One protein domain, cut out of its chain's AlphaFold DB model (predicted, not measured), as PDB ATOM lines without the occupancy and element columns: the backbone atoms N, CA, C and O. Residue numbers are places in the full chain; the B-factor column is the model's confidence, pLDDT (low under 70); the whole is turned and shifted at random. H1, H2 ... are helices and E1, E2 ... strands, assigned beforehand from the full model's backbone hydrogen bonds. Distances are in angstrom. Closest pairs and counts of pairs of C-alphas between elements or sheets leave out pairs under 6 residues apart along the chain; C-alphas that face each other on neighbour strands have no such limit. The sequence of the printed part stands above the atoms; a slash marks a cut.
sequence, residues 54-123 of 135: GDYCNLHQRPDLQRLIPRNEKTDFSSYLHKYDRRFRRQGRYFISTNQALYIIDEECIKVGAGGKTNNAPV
ATOM      1  N   GLY A  54       0.149 -26.802 -48.685       87.12
ATOM      2  CA  GLY A  54       0.677 -26.201 -47.457       87.12
ATOM      3  C   GLY A  54       1.596 -27.151 -46.682       87.12
ATOM      4  O   GLY A  54       2.795 -26.906 -46.614       87.12
ATOM      5  N   ASP A  55       1.066 -28.243 -46.122       90.81
ATOM      6  CA  ASP A  55       1.845 -29.218 -45.335       90.81
ATOM      7  C   ASP A  55       2.366 -30.369 -46.212       90.81
ATOM      8  O   ASP A  55       1.697 -31.387 -46.377       90.81
ATOM      9  N   TYR A  56       3.564 -30.226 -46.785       92.69
ATOM     10  CA  TYR A  56       4.182 -31.276 -47.610       92.69
ATOM     11  C   TYR A  56       5.024 -32.273 -46.798       92.69
ATOM     12  O   TYR A  56       5.400 -33.325 -47.316       92.69
ATOM     13  N   CYS A  57       5.310 -31.977 -45.528       91.31
ATOM     14  CA  CYS A  57       6.028 -32.876 -44.619       91.31
ATOM     15  C   CYS A  57       5.107 -33.767 -43.773       91.31
ATOM     16  O   CYS A  57       5.624 -34.602 -43.028       91.31
ATOM     17  N   ASN A  58       3.781 -33.599 -43.872       91.31
ATOM     18  CA  ASN A  58       2.784 -34.272 -43.035       91.31
ATOM     19  C   ASN A  58       3.133 -34.168 -41.544       91.31
ATOM     20  O   ASN A  58       3.294 -35.181 -40.858       91.31
ATOM     21  N   LEU A  59       3.274 -32.943 -41.027       89.56
ATOM     22  CA  LEU A  59       3.753 -32.692 -39.660       89.56
ATOM     23  C   LEU A  59       2.921 -33.399 -38.585       89.56
ATOM     24  O   LEU A  59       3.459 -33.803 -37.559       89.56
ATOM     25  N   HIS A  60       1.633 -33.629 -38.844       88.00
ATOM     26  CA  HIS A  60       0.768 -34.413 -37.959       88.00
ATOM     27  C   HIS A  60       1.277 -35.849 -37.724       88.00
ATOM     28  O   HIS A  60       1.067 -36.421 -36.658       88.00
ATOM     29  N   GLN A  61       1.934 -36.457 -38.712       91.25
ATOM     30  CA  GLN A  61       2.479 -37.816 -38.621       91.25
ATOM     31  C   GLN A  61       3.910 -37.841 -38.057       91.25
ATOM     32  O   GLN A  61       4.469 -38.918 -37.858       91.25
ATOM     33  N   ARG A  62       4.507 -36.670 -37.796       90.19
ATOM     34  CA  ARG A  62       5.911 -36.501 -37.404       90.19
ATOM     35  C   ARG A  62       6.045 -35.752 -36.072       90.19
ATOM     36  O   ARG A  62       6.347 -34.554 -36.047       90.19
ATOM     37  N   PRO A  63       5.818 -36.446 -34.938       88.31
ATOM     38  CA  PRO A  63       5.887 -35.831 -33.611       88.31
ATOM     39  C   PRO A  63       7.306 -35.382 -33.230       88.31
ATOM     40  O   PRO A  63       7.469 -34.503 -32.389       88.31
ATOM     41  N   ASP A  64       8.328 -35.974 -33.838       88.50
ATOM     42  CA  ASP A  64       9.734 -35.581 -33.754       88.50
ATOM     43  C   ASP A  64       9.966 -34.148 -34.256       88.50
ATOM     44  O   ASP A  64      10.578 -33.346 -33.552       88.50
ATOM     45  N   LEU A  65       9.403 -33.795 -35.416       87.56
ATOM     46  CA  LEU A  65       9.441 -32.434 -35.959       87.56
ATOM     47  C   LEU A  65       8.548 -31.477 -35.178       87.56
ATOM     48  O   LEU A  65       8.941 -30.348 -34.890       87.56
ATOM     49  N   GLN A  66       7.349 -31.930 -34.812       87.94
ATOM     50  CA  GLN A  66       6.373 -31.086 -34.132       87.94
ATOM     51  C   GLN A  66       6.868 -30.603 -32.761       87.94
ATOM     52  O   GLN A  66       6.531 -29.500 -32.347       87.94
ATOM     53  N   ARG A  67       7.705 -31.389 -32.067       87.62
ATOM     54  CA  ARG A  67       8.337 -30.991 -30.795       87.62
ATOM     55  C   ARG A  67       9.316 -29.825 -30.933       87.62
ATOM     56  O   ARG A  67       9.573 -29.151 -29.941       87.62
ATOM     57  N   LEU A  68       9.883 -29.618 -32.121       86.88
ATOM     58  CA  LEU A  68      10.860 -28.558 -32.379       86.88
ATOM     59  C   LEU A  68      10.198 -27.201 -32.645       86.88
ATOM     60  O   LEU A  68      10.873 -26.176 -32.590       86.88
ATOM     61  N   ILE A  69       8.892 -27.194 -32.917       89.19
ATOM     62  CA  ILE A  69       8.096 -25.987 -33.133       89.19
ATOM     63  C   ILE A  69       7.307 -25.690 -31.851       89.19
ATOM     64  O   ILE A  69       6.750 -26.611 -31.243       89.19
ATOM     65  N   PRO A  70       7.206 -24.423 -31.423       87.81
ATOM     66  CA  PRO A  70       6.341 -24.055 -30.311       87.81
ATOM     67  C   PRO A  70       4.881 -24.452 -30.571       87.81
ATOM     68  O   PRO A  70       4.317 -24.169 -31.624       87.81
ATOM     69  N   ARG A  71       4.221 -25.063 -29.576       85.44
ATOM     70  CA  ARG A  71       2.818 -25.528 -29.691       85.44
ATOM     71  C   ARG A  71       1.806 -24.412 -29.967       85.44
ATOM     72  O   ARG A  71       0.681 -24.695 -30.366       85.44
ATOM     73  N   ASN A  72       2.193 -23.169 -29.706       89.12
ATOM     74  CA  ASN A  72       1.327 -21.997 -29.779       89.12
ATOM     75  C   ASN A  72       1.286 -21.407 -31.193       89.12
ATOM     76  O   ASN A  72       0.515 -20.485 -31.457       89.12
ATOM     77  N   GLU A  73       2.134 -21.914 -32.086       90.38
ATOM     78  CA  GLU A  73       2.275 -21.409 -33.437       90.38
ATOM     79  C   GLU A  73       1.510 -22.277 -34.423       90.38
ATOM     80  O   GLU A  73       1.538 -23.510 -34.379       90.38
ATOM     81  N   LYS A  74       0.818 -21.609 -35.342       89.94
ATOM     82  CA  LYS A  74       0.115 -22.283 -36.420       89.94
ATOM     83  C   LYS A  74       1.069 -22.421 -37.595       89.94
ATOM     84  O   LYS A  74       1.569 -21.424 -38.109       89.94
ATOM     85  N   THR A  75       1.288 -23.653 -38.037       91.06
ATOM     86  CA  THR A  75       2.032 -23.919 -39.266       91.06
ATOM     87  C   THR A  75       1.172 -23.625 -40.488       91.06
ATOM     88  O   THR A  75       0.062 -24.147 -40.609       91.06
ATOM     89  N   ASP A  76       1.709 -22.820 -41.400       90.81
ATOM     90  CA  ASP A  76       1.067 -22.470 -42.667       90.81
ATOM     91  C   ASP A  76       1.680 -23.239 -43.847       90.81
ATOM     92  O   ASP A  76       0.971 -23.605 -44.786       90.81
ATOM     93  N   PHE A  77       2.986 -23.527 -43.796       93.25
ATOM     94  CA  PHE A  77       3.686 -24.294 -44.827       93.25
ATOM     95  C   PHE A  77       4.763 -25.191 -44.228       93.25
ATOM     96  O   PHE A  77       5.462 -24.799 -43.294       93.25
ATOM     97  N   SER A  78       4.943 -26.374 -44.804       95.25
ATOM     98  CA  SER A  78       6.047 -27.270 -44.483       95.25
ATOM     99  C   SER A  78       6.567 -27.923 -45.762       95.25
ATOM    100  O   SER A  78       5.794 -28.297 -46.643       95.25
ATOM    101  N   SER A  79       7.883 -28.054 -45.885       94.94
ATOM    102  CA  SER A  79       8.520 -28.761 -46.995       94.94
ATOM    103  C   SER A  79       9.906 -29.256 -46.599       94.94
ATOM    104  O   SER A  79      10.537 -28.728 -45.682       94.94
ATOM    105  N   TYR A  80      10.394 -30.283 -47.286       94.69
ATOM    106  CA  TYR A  80      11.761 -30.760 -47.145       94.69
ATOM    107  C   TYR A  80      12.610 -30.182 -48.277       94.69
ATOM    108  O   TYR A  80      12.281 -30.312 -49.456       94.69
ATOM    109  N   LEU A  81      13.701 -29.520 -47.908       94.06
ATOM    110  CA  LEU A  81      14.586 -28.800 -48.808       94.06
ATOM    111  C   LEU A  81      15.995 -29.388 -48.782       94.06
ATOM    112  O   LEU A  81      16.481 -29.917 -47.781       94.06
ATOM    113  N   HIS A  82      16.691 -29.198 -49.895       94.69
ATOM    114  CA  HIS A  82      18.120 -29.431 -50.001       94.69
ATOM    115  C   HIS A  82      18.846 -28.092 -50.028       94.69
ATOM    116  O   HIS A  82      18.846 -27.391 -51.040       94.69
ATOM    117  N   LYS A  83      19.475 -27.737 -48.908       93.69
ATOM    118  CA  LYS A  83      20.362 -26.579 -48.832       93.69
ATOM    119  C   LYS A  83      21.739 -26.985 -49.356       93.69
ATOM    120  O   LYS A  83      22.264 -28.018 -48.953       93.69
ATOM    121  N   TYR A  84      22.339 -26.171 -50.216       94.12
ATOM    122  CA  TYR A  84      23.724 -26.356 -50.648       94.12
ATOM    123  C   TYR A  84      24.634 -25.384 -49.901       94.12
ATOM    124  O   TYR A  84      24.325 -24.200 -49.779       94.12
ATOM    125  N   ASP A  85      25.739 -25.897 -49.367       91.31
ATOM    126  CA  ASP A  85      26.782 -25.064 -48.764       91.31
ATOM    127  C   ASP A  85      27.665 -24.404 -49.843       91.31
ATOM    128  O   ASP A  85      27.622 -24.798 -51.008       91.31
ATOM    129  N   ARG A  86      28.533 -23.453 -49.470       94.75
ATOM    130  CA  ARG A  86      29.496 -22.795 -50.381       94.75
ATOM    131  C   ARG A  86      30.429 -23.785 -51.090       94.75
ATOM    132  O   ARG A  86      30.966 -23.475 -52.143       94.75
ATOM    133  N   ARG A  87      30.611 -24.981 -50.516       94.94
ATOM    134  CA  ARG A  87      31.353 -26.113 -51.103       94.94
ATOM    135  C   ARG A  87      30.469 -27.060 -51.933       94.94
ATOM    136  O   ARG A  87      30.861 -28.198 -52.162       94.94
ATOM    137  N   PHE A  88      29.255 -26.640 -52.292       93.31
ATOM    138  CA  PHE A  88      28.245 -27.413 -53.029       93.31
ATOM    139  C   PHE A  88      27.852 -28.757 -52.398       93.31
ATOM    140  O   PHE A  88      27.343 -29.657 -53.064       93.31
ATOM    141  N   ARG A  89      28.024 -28.904 -51.082       94.00
ATOM    142  CA  ARG A  89      27.571 -30.098 -50.360       94.00
ATOM    143  C   ARG A  89      26.076 -29.997 -50.079       94.00
ATOM    144  O   ARG A  89      25.627 -28.993 -49.527       94.00
ATOM    145  N   ARG A  90      25.328 -31.044 -50.437       94.50
ATOM    146  CA  ARG A  90      23.884 -31.145 -50.197       94.50
ATOM    147  C   ARG A  90      23.606 -31.428 -48.721       94.50
ATOM    148  O   ARG A  90      24.093 -32.417 -48.185       94.50
ATOM    149  N   GLN A  91      22.780 -30.599 -48.095       92.81
ATOM    150  CA  GLN A  91      22.346 -30.730 -46.708       92.81
ATOM    151  C   GLN A  91      20.815 -30.797 -46.654       92.81
ATOM    152  O   GLN A  91      20.127 -29.907 -47.157       92.81
ATOM    153  N   GLY A  92      20.277 -31.867 -46.066       93.81
ATOM    154  CA  GLY A  92      18.837 -32.048 -45.868       93.81
ATOM    155  C   GLY A  92      18.304 -31.151 -44.753       93.81
ATOM    156  O   GLY A  92      18.866 -31.143 -43.650       93.81
ATOM    157  N   ARG A  93      17.249 -30.381 -45.038       94.25
ATOM    158  CA  ARG A  93      16.624 -29.432 -44.106       94.25
ATOM    159  C   ARG A  93      15.105 -29.521 -44.181       94.25
ATOM    160  O   ARG A  93      14.544 -29.569 -45.269       94.25
ATOM    161  N   TYR A  94      14.433 -29.464 -43.042       94.38
ATOM    162  CA  TYR A  94      12.998 -29.219 -42.978       94.38
ATOM    163  C   TYR A  94      12.760 -27.720 -42.900       94.38
ATOM    164  O   TYR A  94      13.293 -27.042 -42.025       94.38
ATOM    165  N   PHE A  95      11.977 -27.205 -43.835       95.44
ATOM    166  CA  PHE A  95      11.569 -25.813 -43.894       95.44
ATOM    167  C   PHE A  95      10.117 -25.703 -43.467       95.44
ATOM    168  O   PHE A  95       9.246 -26.347 -44.053       95.44
ATOM    169  N   ILE A  96       9.859 -24.910 -42.435       94.56
ATOM    170  CA  ILE A  96       8.534 -24.787 -41.841       94.56
ATOM    171  C   ILE A  96       8.244 -23.309 -41.613       94.56
ATOM    172  O   ILE A  96       8.998 -22.619 -40.933       94.56
ATOM    173  N   SER A  97       7.150 -22.830 -42.193       94.12
ATOM    174  CA  SER A  97       6.651 -21.474 -41.999       94.12
ATOM    175  C   SER A  97       5.479 -21.502 -41.037       94.12
ATOM    176  O   SER A  97       4.506 -22.230 -41.260       94.12
ATOM    177  N   THR A  98       5.554 -20.683 -40.000       93.75
ATOM    178  CA  THR A  98       4.436 -20.412 -39.099       93.75
ATOM    179  C   THR A  98       3.953 -18.978 -39.274       93.75
ATOM    180  O   THR A  98       4.548 -18.180 -40.002       93.75
ATOM    181  N   ASN A  99       2.882 -18.641 -38.565       91.56
ATOM    182  CA  ASN A  99       2.368 -17.281 -38.484       91.56
ATOM    183  C   ASN A  99       3.309 -16.298 -37.753       91.56
ATOM    184  O   ASN A  99       3.049 -15.096 -37.782       91.56
ATOM    185  N   GLN A 100       4.352 -16.786 -37.068       92.44
ATOM    186  CA  GLN A 100       5.293 -15.959 -36.301       92.44
ATOM    187  C   GLN A 100       6.716 -15.994 -36.860       92.44
ATOM    188  O   GLN A 100       7.394 -14.966 -36.863       92.44
ATOM    189  N   ALA A 101       7.184 -17.157 -37.321       92.69
ATOM    190  CA  ALA A 101       8.574 -17.343 -37.706       92.69
ATOM    191  C   ALA A 101       8.763 -18.373 -38.831       92.69
ATOM    192  O   ALA A 101       7.896 -19.182 -39.160       92.69
ATOM    193  N   LEU A 102       9.961 -18.340 -39.414       94.06
ATOM    194  CA  LEU A 102      10.458 -19.360 -40.331       94.06
ATOM    195  C   LEU A 102      11.465 -20.247 -39.600       94.06
ATOM    196  O   LEU A 102      12.440 -19.752 -39.027       94.06
ATOM    197  N   TYR A 103      11.254 -21.556 -39.678       93.44
ATOM    198  CA  TYR A 103      12.114 -22.579 -39.103       93.44
ATOM    199  C   TYR A 103      12.830 -23.343 -40.210       93.44
ATOM    200  O   TYR A 103      12.208 -23.861 -41.137       93.44
ATOM    201  N   ILE A 104      14.150 -23.440 -40.081       93.62
ATOM    202  CA  ILE A 104      14.996 -24.295 -40.911       93.62
ATOM    203  C   ILE A 104      15.653 -25.287 -39.964       93.62
ATOM    204  O   ILE A 104      16.530 -24.918 -39.190       93.62
ATOM    205  N   ILE A 105      15.179 -26.527 -39.994       91.94
ATOM    206  CA  ILE A 105      15.585 -27.581 -39.070       91.94
ATOM    207  C   ILE A 105      16.479 -28.568 -39.810       91.94
ATOM    208  O   ILE A 105      16.115 -29.099 -40.860       91.94
ATOM    209  N   ASP A 106      17.639 -28.851 -39.241       91.25
ATOM    210  CA  ASP A 106      18.565 -29.832 -39.786       91.25
ATOM    211  C   ASP A 106      18.023 -31.254 -39.600       91.25
ATOM    212  O   ASP A 106      17.611 -31.641 -38.508       91.25
ATOM    213  N   GLU A 107      18.057 -32.067 -40.661       87.69
ATOM    214  CA  GLU A 107      17.629 -33.471 -40.583       87.69
ATOM    215  C   GLU A 107      18.451 -34.272 -39.554       87.69
ATOM    216  O   GLU A 107      17.942 -35.181 -38.901       87.69
ATOM    217  N   GLU A 108      19.719 -33.908 -39.372       83.38
ATOM    218  CA  GLU A 108      20.626 -34.543 -38.413       83.38
ATOM    219  C   GLU A 108      20.205 -34.297 -36.959       83.38
ATOM    220  O   GLU A 108      20.304 -35.205 -36.134       83.38
ATOM    221  N   CYS A 109      19.645 -33.120 -36.647       76.88
ATOM    222  CA  CYS A 109      19.153 -32.802 -35.304       76.88
ATOM    223  C   CYS A 109      17.999 -33.716 -34.863       76.88
ATOM    224  O   CYS A 109      17.790 -33.915 -33.668       76.88
ATOM    225  N   ILE A 110      17.269 -34.288 -35.820       77.69
ATOM    226  CA  ILE A 110      16.144 -35.191 -35.563       77.69
ATOM    227  C   ILE A 110      16.650 -36.615 -35.316       77.69
ATOM    228  O   ILE A 110      16.198 -37.277 -34.384       77.69
ATOM    229  N   LYS A 111      17.636 -37.070 -36.102       69.38
ATOM    230  CA  LYS A 111      18.211 -38.426 -36.002       69.38
ATOM    231  C   LYS A 111      18.931 -38.679 -34.678       69.38
ATOM    232  O   LYS A 111      18.918 -39.801 -34.189       69.38
ATOM    233  N   VAL A 112      19.542 -37.646 -34.098       60.72
ATOM    234  CA  VAL A 112      20.349 -37.764 -32.869       60.72
ATOM    235  C   VAL A 112      19.490 -37.765 -31.594       60.72
ATOM    236  O   VAL A 112      20.014 -37.981 -30.508       60.72
ATOM    237  N   GLY A 113      18.167 -37.586 -31.690       51.72
ATOM    238  CA  GLY A 113      17.283 -37.650 -30.526       51.72
ATOM    239  C   GLY A 113      17.612 -36.575 -29.487       51.72
ATOM    240  O   GLY A 113      18.173 -36.872 -28.445       51.72
ATOM    241  N   ALA A 114      17.274 -35.314 -29.773       51.06
ATOM    242  CA  ALA A 114      17.173 -34.216 -28.796       51.06
ATOM    243  C   ALA A 114      18.332 -34.027 -27.774       51.06
ATOM    244  O   ALA A 114      18.112 -33.443 -26.717       51.06
ATOM    245  N   GLY A 115      19.558 -34.473 -28.077       42.41
ATOM    246  CA  GLY A 115      20.757 -34.259 -27.243       42.41
ATOM    247  C   GLY A 115      21.874 -33.451 -27.919       42.41
ATOM    248  O   GLY A 115      22.852 -33.074 -27.277       42.41
ATOM    249  N   GLY A 116      21.745 -33.161 -29.216       38.88
ATOM    250  CA  GLY A 116      22.709 -32.355 -29.965       38.88
ATOM    251  C   GLY A 116      22.404 -30.865 -29.825       38.88
ATOM    252  O   GLY A 116      21.299 -30.438 -30.152       38.88
ATOM    253  N   LYS A 117      23.379 -30.083 -29.345       37.94
ATOM    254  CA  LYS A 117      23.309 -28.619 -29.180       37.94
ATOM    255  C   LYS A 117      22.586 -27.959 -30.364       37.94
ATOM    256  O   LYS A 117      23.043 -28.029 -31.503       37.94
ATOM    257  N   THR A 118      21.447 -27.332 -30.088       42.25
ATOM    258  CA  THR A 118      20.590 -26.713 -31.099       42.25
ATOM    259  C   THR A 118      21.217 -25.414 -31.603       42.25
ATOM    260  O   THR A 118      21.209 -24.414 -30.889       42.25
ATOM    261  N   ASN A 119      21.671 -25.378 -32.857       45.75
ATOM    262  CA  ASN A 119      21.919 -24.125 -33.587       45.75
ATOM    263  C   ASN A 119      20.619 -23.572 -34.207       45.75
ATOM    264  O   ASN A 119      20.636 -22.962 -35.272       45.75
ATOM    265  N   ASN A 120      19.475 -23.803 -33.558       48.38
ATOM    266  CA  ASN A 120      18.176 -23.327 -34.023       48.38
ATOM    267  C   ASN A 120      18.005 -21.870 -33.586       48.38
ATOM    268  O   ASN A 120      17.245 -21.557 -32.671       48.38
ATOM    269  N   ALA A 121      18.763 -20.971 -34.210       42.47
ATOM    270  CA  ALA A 121      18.454 -19.556 -34.145       42.47
ATOM    271  C   ALA A 121      17.229 -19.298 -35.041       42.47
ATOM    272  O   ALA A 121      17.244 -19.711 -36.205       42.47
ATOM    273  N   PRO A 122      16.174 -18.615 -34.558       38.62
ATOM    274  CA  PRO A 122      15.206 -18.028 -35.471       38.62
ATOM    275  C   PRO A 122      15.971 -17.105 -36.427       38.62
ATOM    276  O   PRO A 122      16.766 -16.276 -35.985       38.62
ATOM    277  N   VAL A 123      15.733 -17.237 -37.733       48.44
ATOM    278  CA  VAL A 123      16.393 -16.418 -38.771       48.44
ATOM    279  C   VAL A 123      16.065 -14.918 -38.628       48.44
ATOM    280  O   VAL A 123      16.699 -14.088 -39.268       48.44
TER     281      VAL A 123
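What this domain is: This is residues 54 to 123 of the 135 residues of a protein of Adineta steineri (UniProt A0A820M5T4). A twisted sheet of three strands forms a wall, with the long E1 and E2 hairpin making the longest axis; two short helices, H1 and H2, and the loops beside them gather to one side of it. From H2 the tail, residues 112 to 123, folds back toward the beginning of E3. The printed part has 70 residues, with two named helices and three named strands in the order H1, E1, E2, E3, H2; under half of the residues, 33, are in these elements, and the class is mixed, helices and strands. The sheet's order is E1, E2, E3, all antiparallel. The whole is compact, with a radius of gyration of the C-alphas of 12.1 A and spans of 36 by 26 by 23 A.

How they stand to each other: Going along from Gly 54, you first meet H1, residues 63 to 66, and a short link of 8 residues leads to E1, residues 75 to 84. E1 bends by 56 degrees at residue 80. A tight link then leads to E2, residues 90 to 98, which forms an antiparallel hairpin with E1 at 162 degrees; look at N 81 and O 93, 2.8 A apart and within hydrogen-bond range. Another tight link leads to E3, residues 102 to 106, which forms a hairpin with E2 at 149 degrees; N 94 and O 105 are 2.8 A apart. These strands form a meander, each the antiparallel neighbour of the one before, with E1 and E3 as edge strands. H2, residues 107 to 111, follows E3 directly and only grazes the sheet, with its residues 107 to 109; the closest C-alphas of E2 and H2 are those of Arg 93 and Glu 107, 5.5 A apart. H1 is not on the sheet, but only just, with 4 pairs of C-alphas within 10 A. H1 and H2 are close but not clearly touching, their closest C-alphas being those of Asp 64 and Ile 110 at 6.7 A. In H2 the O i to N i+4 pair is within hydrogen-bond range; H1 is too short for such a pair, and its one O i to N i+3 pair is not within range.

Where its parts are: Find C-alpha 63 at (5.887, -35.831, -33.611), where H1 begins; it runs 4.8 A to C-alpha 66. From C-alpha 75 at (2.032, -23.919, -39.266), E1 runs 24.6 A to C-alpha 84. E2 runs 24.8 A from C-alpha 90 to 98, and E3 13.3 A from 102 to 106. H2 runs 6.8 A from C-alpha 107 to C-alpha 111 at (18.211, -38.426, -36.002).

The domain as a whole: The two C-alphas farthest apart are those of Asn 72 and Arg 87, at 37.1 A. The printed part has no cut, and no link between named elements is long. The mean pLDDT of the printed part is 83.0; look at the B-factor column of residues 111 to 123 to find the values under 70.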